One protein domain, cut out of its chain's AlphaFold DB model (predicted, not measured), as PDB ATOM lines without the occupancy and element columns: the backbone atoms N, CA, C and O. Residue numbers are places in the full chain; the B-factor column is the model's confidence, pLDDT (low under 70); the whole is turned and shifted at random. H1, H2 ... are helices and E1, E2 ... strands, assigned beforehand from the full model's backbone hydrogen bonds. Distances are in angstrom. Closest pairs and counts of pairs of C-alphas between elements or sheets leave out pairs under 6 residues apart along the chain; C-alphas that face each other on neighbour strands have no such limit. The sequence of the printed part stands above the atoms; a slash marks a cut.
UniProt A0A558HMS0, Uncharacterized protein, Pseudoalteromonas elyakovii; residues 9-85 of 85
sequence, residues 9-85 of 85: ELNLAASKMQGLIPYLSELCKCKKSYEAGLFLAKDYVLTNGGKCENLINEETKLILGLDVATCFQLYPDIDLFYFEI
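This is residues 9 to 85 of the 85 residues of an uncharacterized protein of Pseudoalteromonas elyakovii (UniProt A0A558HMS0). A small four-stranded sheet has two helices, H2 and H3, side by side over one face, and its other face is bare. A third, short helix, H1, packs on H2 away from the sheet. The printed part has 77 residues, with three named helices followed by four named strands, in the class mixed, helices and strands. The strands form an antiparallel meander in the order E1, E2, E3, E4, each the antiparallel neighbour of the one before. The whole is compact, with a radius of gyration of the C-alphas of 11.5 A and spans of 33 by 26 by 18 A.

Begin with H1, residues 9 to 15, and H2, residues 20 to 29: they touch, with the closest C-alphas, those of Ser 15 and Tyr 23, 4.7 A apart. This helical hairpin runs opposite ways at a shallow tilt of 30 degrees. H3, residues 34 to 47, touches H2, opposite ways at a shallow tilt of 24 degrees; the closest C-alphas are those of Leu 27 and Gly 37, 6.2 A apart. Next come E1, residues 51 to 54, E2, residues 60 to 64, E3, residues 67 to 72, and E4, residues 82 to 84. In the hairpin E1 and E2, look for N 53 and O 61, 2.8 A apart, within hydrogen-bond range. In the hairpin E2 and E3, N 62 and O 69 are 2.8 A apart, and in the hairpin E3 and E4, N 70 and O 84 are 2.9 A apart, both within range. H2 is on the sheet over E3 and E4, at a height over the sheet of 9.0 A. H3 is on the same face, over E2 and E3, at a height of 8.8 A. H1 is not on the sheet and is apart from H3. In H1, H2 and H3 every O i to N i+4 pair is within hydrogen-bond range.

Find C-alpha 9 at (158.858, 108.976, 136.550), where H1 begins. H2 covers 14.5 A from first to last C-alpha. H3 starts at C-alpha 34, (161.209, 113.511, 153.408), and covers 19.7 A. E2 measures 13.1 A and E3 16.5 A. E4 ends at C-alpha 84, (174.869, 112.453, 151.547).

The two C-alphas farthest apart, those of Leu 10 and Ile 56, are 34.3 A apart. The printed part has no cut. Look between E3 and E4 for a short link of 9 residues; the other links are tight. The mean pLDDT of the printed part is 93.3, and no printed residue is under 70.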
ATOM      1  N   GLU A   9     159.009 110.423 136.339       86.06
ATOM      2  CA  GLU A   9     158.858 108.976 136.550       86.06
ATOM      3  C   GLU A   9     159.791 108.147 135.662       86.06
ATOM      4  O   GLU A   9     160.367 107.156 136.114       86.06
ATOM      5  N   LEU A  10     159.990 108.576 134.411       86.69
ATOM      6  CA  LEU A  10     160.904 107.912 133.485       86.69
ATOM      7  C   LEU A  10     162.357 108.037 133.964       86.69
ATOM      8  O   LEU A  10     163.098 107.055 133.948       86.69
ATOM      9  N   ASN A  11     162.750 109.220 134.443       89.38
ATOM     10  CA  ASN A  11     164.084 109.468 134.991       89.38
ATOM     11  C   ASN A  11     164.326 108.662 136.277       89.38
ATOM     12  O   ASN A  11     165.394 108.067 136.449       89.38
ATOM     13  N   LEU A  12     163.318 108.563 137.151       88.00
ATOM     14  CA  LEU A  12     163.375 107.704 138.335       88.00
ATOM     15  C   LEU A  12     163.543 106.231 137.954       88.00
ATOM     16  O   LEU A  12     164.392 105.548 138.517       88.00
ATOM     17  N   ALA A  13     162.792 105.734 136.971       88.75
ATOM     18  CA  ALA A  13     162.935 104.356 136.509       88.75
ATOM     19  C   ALA A  13     164.324 104.087 135.900       88.75
ATOM     20  O   ALA A  13     164.937 103.064 136.198       88.75
ATOM     21  N   ALA A  14     164.848 105.014 135.093       89.31
ATOM     22  CA  ALA A  14     166.161 104.880 134.468       89.31
ATOM     23  C   ALA A  14     167.312 104.935 135.488       89.31
ATOM     24  O   ALA A  14     168.273 104.172 135.385       89.31
ATOM     25  N   SER A  15     167.218 105.806 136.494       89.81
ATOM     26  CA  SER A  15     168.251 105.946 137.531       89.81
ATOM     27  C   SER A  15     168.396 104.698 138.409       89.81
ATOM     28  O   SER A  15     169.517 104.367 138.788       89.81
ATOM     29  N   LYS A  16     167.317 103.925 138.624       89.44
ATOM     30  CA  LYS A  16     167.377 102.617 139.310       89.44
ATOM     31  C   LYS A  16     168.346 101.629 138.655       89.44
ATOM     32  O   LYS A  16     168.888 100.777 139.354       89.44
ATOM     33  N   MET A  17     168.564 101.725 137.341       89.25
ATOM     34  CA  MET A  17     169.514 100.871 136.614       89.25
ATOM     35  C   MET A  17     170.974 101.295 136.815       89.25
ATOM     36  O   MET A  17     171.877 100.523 136.510       89.25
ATOM     37  N   GLN A  18     171.206 102.523 137.283       89.88
ATOM     38  CA  GLN A  18     172.541 103.092 137.464       89.88
ATOM     39  C   GLN A  18     173.074 102.902 138.891       89.88
ATOM     40  O   GLN A  18     174.279 102.998 139.092       89.88
ATOM     41  N   GLY A  19     172.197 102.627 139.860       92.88
ATOM     42  CA  GLY A  19     172.560 102.349 141.251       92.88
ATOM     43  C   GLY A  19     171.813 103.226 142.251       92.88
ATOM     44  O   GLY A  19     170.874 103.947 141.898       92.88
ATOM     45  N   LEU A  20     172.247 103.181 143.514       94.75
ATOM     46  CA  LEU A  20     171.583 103.891 144.606       94.75
ATOM     47  C   LEU A  20     171.765 105.404 144.483       94.75
ATOM     48  O   LEU A  20     170.788 106.147 144.519       94.75
ATOM     49  N   ILE A  21     173.000 105.869 144.287       95.94
ATOM     50  CA  ILE A  21     173.311 107.305 144.268       95.94
ATOM     51  C   ILE A  21     172.572 108.064 143.147       95.94
ATOM     52  O   ILE A  21     171.968 109.110 143.430       95.94
ATOM     53  N   PRO A  22     172.537 107.569 141.891       95.00
ATOM     54  CA  PRO A  22     171.755 108.209 140.836       95.00
ATOM     55  C   PRO A  22     170.256 108.234 141.148       95.00
ATOM     56  O   PRO A  22     169.593 109.236 140.882       95.00
ATOM     57  N   TYR A  23     169.722 107.169 141.753       95.75
ATOM     58  CA  TYR A  23     168.311 107.097 142.133       95.75
ATOM     59  C   TYR A  23     167.946 108.115 143.221       95.75
ATOM     60  O   TYR A  23     166.965 108.846 143.075       95.75
ATOM     61  N   LEU A  24     168.765 108.238 144.271       95.81
ATOM     62  CA  LEU A  24     168.577 109.251 145.316       95.81
ATOM     63  C   LEU A  24     168.664 110.677 144.753       95.81
ATOM     64  O   LEU A  24     167.863 111.541 145.109       95.81
ATOM     65  N   SER A  25     169.581 110.907 143.811       95.06
ATOM     66  CA  SER A  25     169.723 112.198 143.130       95.06
ATOM     67  C   SER A  25     168.461 112.587 142.354       95.06
ATOM     68  O   SER A  25     168.025 113.738 142.418       95.06
ATOM     69  N   GLU A  26     167.845 111.644 141.636       94.62
ATOM     70  CA  GLU A  26     166.576 111.889 140.941       94.62
ATOM     71  C   GLU A  26     165.405 112.080 141.917       94.62
ATOM     72  O   GLU A  26     164.560 112.950 141.689       94.62
ATOM     73  N   LEU A  27     165.379 111.361 143.047       93.25
ATOM     74  CA  LEU A  27     164.378 111.575 144.102       93.25
ATOM     75  C   LEU A  27     164.425 113.005 144.661       93.25
ATOM     76  O   LEU A  27     163.374 113.637 144.795       93.25
ATOM     77  N   CYS A  28     165.620 113.550 144.909       93.00
ATOM     78  CA  CYS A  28     165.784 114.943 145.337       93.00
ATOM     79  C   CYS A  28     165.291 115.940 144.277       93.00
ATOM     80  O   CYS A  28     164.611 116.914 144.608       93.00
ATOM     81  N   LYS A  29     165.573 115.698 142.988       92.81
ATOM     82  CA  LYS A  29     165.100 116.563 141.886       92.81
ATOM     83  C   LYS A  29     163.578 116.590 141.776       92.81
ATOM     84  O   LYS A  29     163.012 117.631 141.443       92.81
ATOM     85  N   CYS A  30     162.922 115.482 142.114       90.50
ATOM     86  CA  CYS A  30     161.466 115.378 142.159       90.50
ATOM     87  C   CYS A  30     160.828 116.136 143.337       90.50
ATOM     88  O   CYS A  30     159.602 116.145 143.436       90.50
ATOM     89  N   LYS A  31     161.628 116.745 144.232       90.06
ATOM     90  CA  LYS A  31     161.169 117.503 145.409       90.06
ATOM     91  C   LYS A  31     160.133 116.737 146.241       90.06
ATOM     92  O   LYS A  31     159.112 117.288 146.642       90.06
ATOM     93  N   LYS A  32     160.373 115.437 146.443       88.25
ATOM     94  CA  LYS A  32     159.533 114.604 147.309       88.25
ATOM     95  C   LYS A  32     159.678 115.059 148.763       88.25
ATOM     96  O   LYS A  32     160.760 115.501 149.158       88.25
ATOM     97  N   SER A  33     158.604 114.889 149.535       93.75
ATOM     98  CA  SER A  33     158.655 114.998 150.994       93.75
ATOM     99  C   SER A  33     159.706 114.054 151.564       93.75
ATOM    100  O   SER A  33     160.038 113.042 150.934       93.75
ATOM    101  N   TYR A  34     160.222 114.365 152.753       93.81
ATOM    102  CA  TYR A  34     161.209 113.511 153.408       93.81
ATOM    103  C   TYR A  34     160.666 112.089 153.577       93.81
ATOM    104  O   TYR A  34     161.311 111.128 153.160       93.81
ATOM    105  N   GLU A  35     159.437 111.958 154.078       93.19
ATOM    106  CA  GLU A  35     158.793 110.663 154.299       93.19
ATOM    107  C   GLU A  35     158.602 109.878 152.991       93.19
ATOM    108  O   GLU A  35     158.971 108.704 152.912       93.19
ATOM    109  N   ALA A  36     158.090 110.519 151.931       94.19
ATOM    110  CA  ALA A  36     157.864 109.841 150.655       94.19
ATOM    111  C   ALA A  36     159.181 109.470 149.958       94.19
ATOM    112  O   ALA A  36     159.297 108.382 149.394       94.19
ATOM    113  N   GLY A  37     160.177 110.360 149.994       95.25
ATOM    114  CA  GLY A  37     161.506 110.099 149.447       95.25
ATOM    115  C   GLY A  37     162.199 108.955 150.182       95.25
ATOM    116  O   GLY A  37     162.691 108.026 149.543       95.25
ATOM    117  N   LEU A  38     162.148 108.964 151.517       96.06
ATOM    118  CA  LEU A  38     162.730 107.922 152.351       96.06
ATOM    119  C   LEU A  38     162.040 106.575 152.140       96.06
ATOM    120  O   LEU A  38     162.723 105.557 152.034       96.06
ATOM    121  N   PHE A  39     160.711 106.554 152.037       96.44
ATOM    122  CA  PHE A  39     159.961 105.339 151.726       96.44
ATOM    123  C   PHE A  39     160.414 104.732 150.392       96.44
ATOM    124  O   PHE A  39     160.775 103.558 150.341       96.44
ATOM    125  N   LEU A  40     160.472 105.540 149.327       95.94
ATOM    126  CA  LEU A  40     160.897 105.095 147.995       95.94
ATOM    127  C   LEU A  40     162.362 104.646 147.950       95.94
ATOM    128  O   LEU A  40     162.706 103.736 147.191       95.94
ATOM    129  N   ALA A  41     163.228 105.291 148.731       96.38
ATOM    130  CA  ALA A  41     164.634 104.937 148.850       96.38
ATOM    131  C   ALA A  41     164.822 103.609 149.599       96.38
ATOM    132  O   ALA A  41     165.520 102.720 149.109       96.38
ATOM    133  N   LYS A  42     164.141 103.436 150.740       97.25
ATOM    134  CA  LYS A  42     164.130 102.184 151.511       97.25
ATOM    135  C   LYS A  42     163.580 101.025 150.685       97.25
ATOM    136  O   LYS A  42     164.210  99.973 150.635       97.25
ATOM    137  N   ASP A  43     162.453 101.225 150.005       97.06
ATOM    138  CA  ASP A  43     161.836 100.211 149.143       97.06
ATOM    139  C   ASP A  43     162.789  99.743 148.035       97.06
ATOM    140  O   ASP A  43     162.991  98.542 147.843       97.06
ATOM    141  N   TYR A  44     163.453 100.688 147.360       95.81
ATOM    142  CA  TYR A  44     164.449 100.375 146.339       95.81
ATOM    143  C   TYR A  44     165.619  99.562 146.907       95.81
ATOM    144  O   TYR A  44     165.981  98.533 146.340       95.81
ATOM    145  N   VAL A  45     166.193  99.986 148.035       96.75
ATOM    146  CA  VAL A  45     167.330  99.298 148.662       96.75
ATOM    147  C   VAL A  45     166.948  97.886 149.101       96.75
ATOM    148  O   VAL A  45     167.662  96.938 148.785       96.75
ATOM    149  N   LEU A  46     165.811  97.725 149.781       96.50
ATOM    150  CA  LEU A  46     165.355  96.432 150.292       96.50
ATOM    151  C   LEU A  46     164.990  95.462 149.164       96.50
ATOM    152  O   LEU A  46     165.381  94.296 149.212       96.50
ATOM    153  N   THR A  47     164.317  95.943 148.115       96.19
ATOM    154  CA  THR A  47     163.957  95.129 146.942       96.19
ATOM    155  C   THR A  47     165.193  94.629 146.187       96.19
ATOM    156  O   THR A  47     165.167  93.545 145.610       96.19
ATOM    157  N   ASN A  48     166.298  95.379 146.227       95.25
ATOM    158  CA  ASN A  48     167.571  94.992 145.612       95.25
ATOM    159  C   ASN A  48     168.527  94.268 146.588       95.25
ATOM    160  O   ASN A  48     169.707  94.102 146.284       95.25
ATOM    161  N   GLY A  49     168.038  93.814 147.749       95.81
ATOM    162  CA  GLY A  49     168.814  93.016 148.708       95.81
ATOM    163  C   GLY A  49     169.816  93.813 149.553       95.81
ATOM    164  O   GLY A  49     170.722  93.231 150.151       95.81
ATOM    165  N   GLY A  50     169.676  95.136 149.591       96.06
ATOM    166  CA  GLY A  50     170.461  96.023 150.438       96.06
ATOM    167  C   GLY A  50     169.983  96.057 151.892       96.06
ATOM    168  O   GLY A  50     169.181  95.239 152.344       96.06
ATOM    169  N   LYS A  51     170.495  97.029 152.649       96.81
ATOM    170  CA  LYS A  51     170.203  97.217 154.075       96.81
ATOM    171  C   LYS A  51     169.863  98.668 154.377       96.81
ATOM    172  O   LYS A  51     170.421  99.582 153.777       96.81
ATOM    173  N   CYS A  52     168.973  98.853 155.344       97.00
ATOM    174  CA  CYS A  52     168.626 100.154 155.899       97.00
ATOM    175  C   CYS A  52     168.922 100.138 157.401       97.00
ATOM    176  O   CYS A  52     168.447  99.245 158.103       97.00
ATOM    177  N   GLU A  53     169.673 101.116 157.891       96.50
ATOM    178  CA  GLU A  53     170.012 101.274 159.305       96.50
ATOM    179  C   GLU A  53     169.509 102.638 159.784       96.50
ATOM    180  O   GLU A  53     169.826 103.666 159.190       96.50
ATOM    181  N   ASN A  54     168.714 102.654 160.851       94.19
ATOM    182  CA  ASN A  54     168.317 103.910 161.484       94.19
ATOM    183  C   ASN A  54     169.470 104.395 162.376       94.19
ATOM    184  O   ASN A  54     169.995 103.622 163.181       94.19
ATOM    185  N   LEU A  55     169.846 105.663 162.238       92.94
ATOM    186  CA  LEU A  55     170.878 106.309 163.044       92.94
ATOM    187  C   LEU A  55     170.248 107.127 164.183       92.94
ATOM    188  O   LEU A  55     169.033 107.301 164.260       92.94
ATOM    189  N   ILE A  56     171.091 107.619 165.093       84.44
ATOM    190  CA  ILE A  56     170.668 108.287 166.336       84.44
ATOM    191  C   ILE A  56     169.975 109.640 166.067       84.44
ATOM    192  O   ILE A  56     169.120 110.044 166.848       84.44
ATOM    193  N   ASN A  57     170.287 110.304 164.951       84.62
ATOM    194  CA  ASN A  57     169.817 111.658 164.627       84.62
ATOM    195  C   ASN A  57     168.599 111.684 163.683       84.62
ATOM    196  O   ASN A  57     168.473 112.597 162.878       84.62
ATOM    197  N   GLU A  58     167.735 110.665 163.720       86.19
ATOM    198  CA  GLU A  58     166.600 110.513 162.779       86.19
ATOM    199  C   GLU A  58     167.010 110.362 161.300       86.19
ATOM    200  O   GLU A  58     166.183 110.399 160.385       86.19
ATOM    201  N   GLU A  59     168.295 110.112 161.068       93.56
ATOM    202  CA  GLU A  59     168.858 109.805 159.763       93.56
ATOM    203  C   GLU A  59     168.695 108.311 159.464       93.56
ATOM    204  O   GLU A  59     168.666 107.454 160.355       93.56
ATOM    205  N   THR A  60     168.619 107.969 158.184       96.50
ATOM    206  CA  THR A  60     168.629 106.578 157.728       96.50
ATOM    207  C   THR A  60     169.821 106.351 156.823       96.50
ATOM    208  O   THR A  60     169.907 106.927 155.743       96.50
ATOM    209  N   LYS A  61     170.688 105.421 157.203       97.38
ATOM    210  CA  LYS A  61     171.739 104.913 156.334       97.38
ATOM    211  C   LYS A  61     171.194 103.826 155.413       97.38
ATOM    212  O   LYS A  61     170.562 102.869 155.858       97.38
ATOM    213  N   LEU A  62     171.473 103.962 154.129       97.81
ATOM    214  CA  LEU A  62     171.128 103.039 153.060       97.81
ATOM    215  C   LEU A  62     172.403 102.412 152.507       97.81
ATOM    216  O   LEU A  62     173.371 103.113 152.224       97.81
ATOM    217  N   ILE A  63     172.407 101.089 152.363       97.38
ATOM    218  CA  ILE A  63     173.555 100.323 151.873       97.38
ATOM    219  C   ILE A  63     173.076  99.399 150.760       97.38
ATOM    220  O   ILE A  63     172.229  98.536 150.999       97.38
ATOM    221  N   LEU A  64     173.639  99.536 149.560       96.56
ATOM    222  CA  LEU A  64     173.345  98.667 148.422       96.56
ATOM    223  C   LEU A  64     174.636  98.311 147.672       96.56
ATOM    224  O   LEU A  64     175.172  99.102 146.901       96.56
ATOM    225  N   GLY A  65     175.145  97.097 147.891       93.44
ATOM    226  CA  GLY A  65     176.424  96.677 147.316       93.44
ATOM    227  C   GLY A  65     177.587  97.508 147.869       93.44
ATOM    228  O   GLY A  65     177.901  97.401 149.052       93.44
ATOM    229  N   LEU A  66     178.225  98.302 147.004       92.88
ATOM    230  CA  LEU A  66     179.299  99.235 147.370       92.88
ATOM    231  C   LEU A  66     178.785 100.653 147.658       92.88
ATOM    232  O   LEU A  66     179.530 101.455 148.218       92.88
ATOM    233  N   ASP A  67     177.536 100.953 147.295       95.44
ATOM    234  CA  ASP A  67     176.949 102.266 147.521       95.44
ATOM    235  C   ASP A  67     176.476 102.385 148.969       95.44
ATOM    236  O   ASP A  67     175.772 101.513 149.494       95.44
ATOM    237  N   VAL A  68     176.831 103.503 149.595       96.56
ATOM    238  CA  VAL A  68     176.373 103.894 150.925       96.56
ATOM    239  C   VAL A  68     175.883 105.331 150.841       96.56
ATOM    240  O   VAL A  68     176.535 106.162 150.217       96.56
ATOM    241  N   ALA A  69     174.729 105.608 151.437       97.19
ATOM    242  CA  ALA A  69     174.206 106.961 151.548       97.19
ATOM    243  C   ALA A  69     173.484 107.154 152.879       97.19
ATOM    244  O   ALA A  69     172.813 106.239 153.357       97.19
ATOM    245  N   THR A  70     173.572 108.347 153.451       97.38
ATOM    246  CA  THR A  70     172.800 108.745 154.632       97.38
ATOM    247  C   THR A  70     171.693 109.688 154.194       97.38
ATOM    248  O   THR A  70     171.957 110.726 153.600       97.38
ATOM    249  N   CYS A  71     170.442 109.321 154.454       96.19
ATOM    250  CA  CYS A  71     169.261 110.120 154.158       96.19
ATOM    251  C   CYS A  71     168.791 110.850 155.411       96.19
ATOM    252  O   CYS A  71     168.726 110.254 156.485       96.19
ATOM    253  N   PHE A  72     168.424 112.117 155.257       94.81
ATOM    254  CA  PHE A  72     168.067 112.986 156.372       94.81
ATOM    255  C   PHE A  72     167.111 114.098 155.932       94.81
ATOM    256  O   PHE A  72     166.930 114.363 154.738       94.81
ATOM    257  N   GLN A  73     166.509 114.760 156.914       93.38
ATOM    258  CA  GLN A  73     165.775 116.001 156.721       93.38
ATOM    259  C   GLN A  73     166.648 117.155 157.221       93.38
ATOM    260  O   GLN A  73     166.936 117.246 158.409       93.38
ATOM    261  N   LEU A  74     167.102 118.028 156.315       89.69
ATOM    262  CA  LEU A  74     168.052 119.091 156.671       89.69
ATOM    263  C   LEU A  74     167.419 120.181 157.547       89.69
ATOM    264  O   LEU A  74     168.068 120.722 158.437       89.69
ATOM    265  N   TYR A  75     166.157 120.510 157.272       89.25
ATOM    266  CA  TYR A  75     165.425 121.571 157.954       89.25
ATOM    267  C   TYR A  75     164.052 121.043 158.395       89.25
ATOM    268  O   TYR A  75     163.299 120.571 157.540       89.25
ATOM    269  N   PRO A  76     163.689 121.118 159.688       84.81
ATOM    270  CA  PRO A  76     162.400 120.618 160.185       84.81
ATOM    271  C   PRO A  76     161.179 121.314 159.566       84.81
ATOM    272  O   PRO A  76     160.102 120.733 159.477       84.81
ATOM    273  N   ASP A  77     161.343 122.565 159.144       90.62
ATOM    274  CA  ASP A  77     160.324 123.403 158.514       90.62
ATOM    275  C   ASP A  77     160.221 123.205 156.993       90.62
ATOM    276  O   ASP A  77     159.267 123.681 156.374       90.62
ATOM    277  N   ILE A  78     161.167 122.478 156.388       89.88
ATOM    278  CA  ILE A  78     161.173 122.169 154.958       89.88
ATOM    279  C   ILE A  78     161.003 120.662 154.777       89.88
ATOM    280  O   ILE A  78     161.915 119.874 155.030       89.88
ATOM    281  N   ASP A  79     159.833 120.260 154.287       91.62
ATOM    282  CA  ASP A  79     159.529 118.862 153.987       91.62
ATOM    283  C   ASP A  79     160.148 118.441 152.646       91.62
ATOM    284  O   ASP A  79     159.489 118.391 151.606       91.62
ATOM    285  N   LEU A  80     161.460 118.205 152.662       93.56
ATOM    286  CA  LEU A  80     162.224 117.738 151.512       93.56
ATOM    287  C   LEU A  80     163.176 116.610 151.897       93.56
ATOM    288  O   LEU A  80     163.789 116.607 152.963       93.56
ATOM    289  N   PHE A  81     163.320 115.668 150.971       93.94
ATOM    290  CA  PHE A  81     164.269 114.571 151.066       93.94
ATOM    291  C   PHE A  81     165.695 115.008 150.693       93.94
ATOM    292  O   PHE A  81     165.923 115.496 149.581       93.94
ATOM    293  N   TYR A  82     166.654 114.773 151.594       94.31
ATOM    294  CA  TYR A  82     168.085 115.001 151.378       94.31
ATOM    295  C   TYR A  82     168.890 113.719 151.604       94.31
ATOM    296  O   TYR A  82     168.462 112.817 152.330       94.31
ATOM    297  N   PHE A  83     170.070 113.647 150.988       96.25
ATOM    298  CA  PHE A  83     171.038 112.588 151.251       96.25
ATOM    299  C   PHE A  83     172.487 113.073 151.097       96.25
ATOM    300  O   PHE A  83     172.747 114.066 150.415       96.25
ATOM    301  N   GLU A  84     173.414 112.331 151.696       95.56
ATOM    302  CA  GLU A  84     174.869 112.453 151.547       95.56
ATOM    303  C   GLU A  84     175.523 111.073 151.345       95.56
ATOM    304  O   GLU A  84     174.869 110.051 151.566       95.56
ATOM    305  N   ILE A  85     176.784 111.047 150.889       92.75
ATOM    306  CA  ILE A  85     177.585 109.838 150.585       92.75
ATOM    307  C   ILE A  85     178.737 109.727 151.578       92.75
ATOM    308  O   ILE A  85     179.459 110.740 151.717       92.75
TER     309      ILE A  85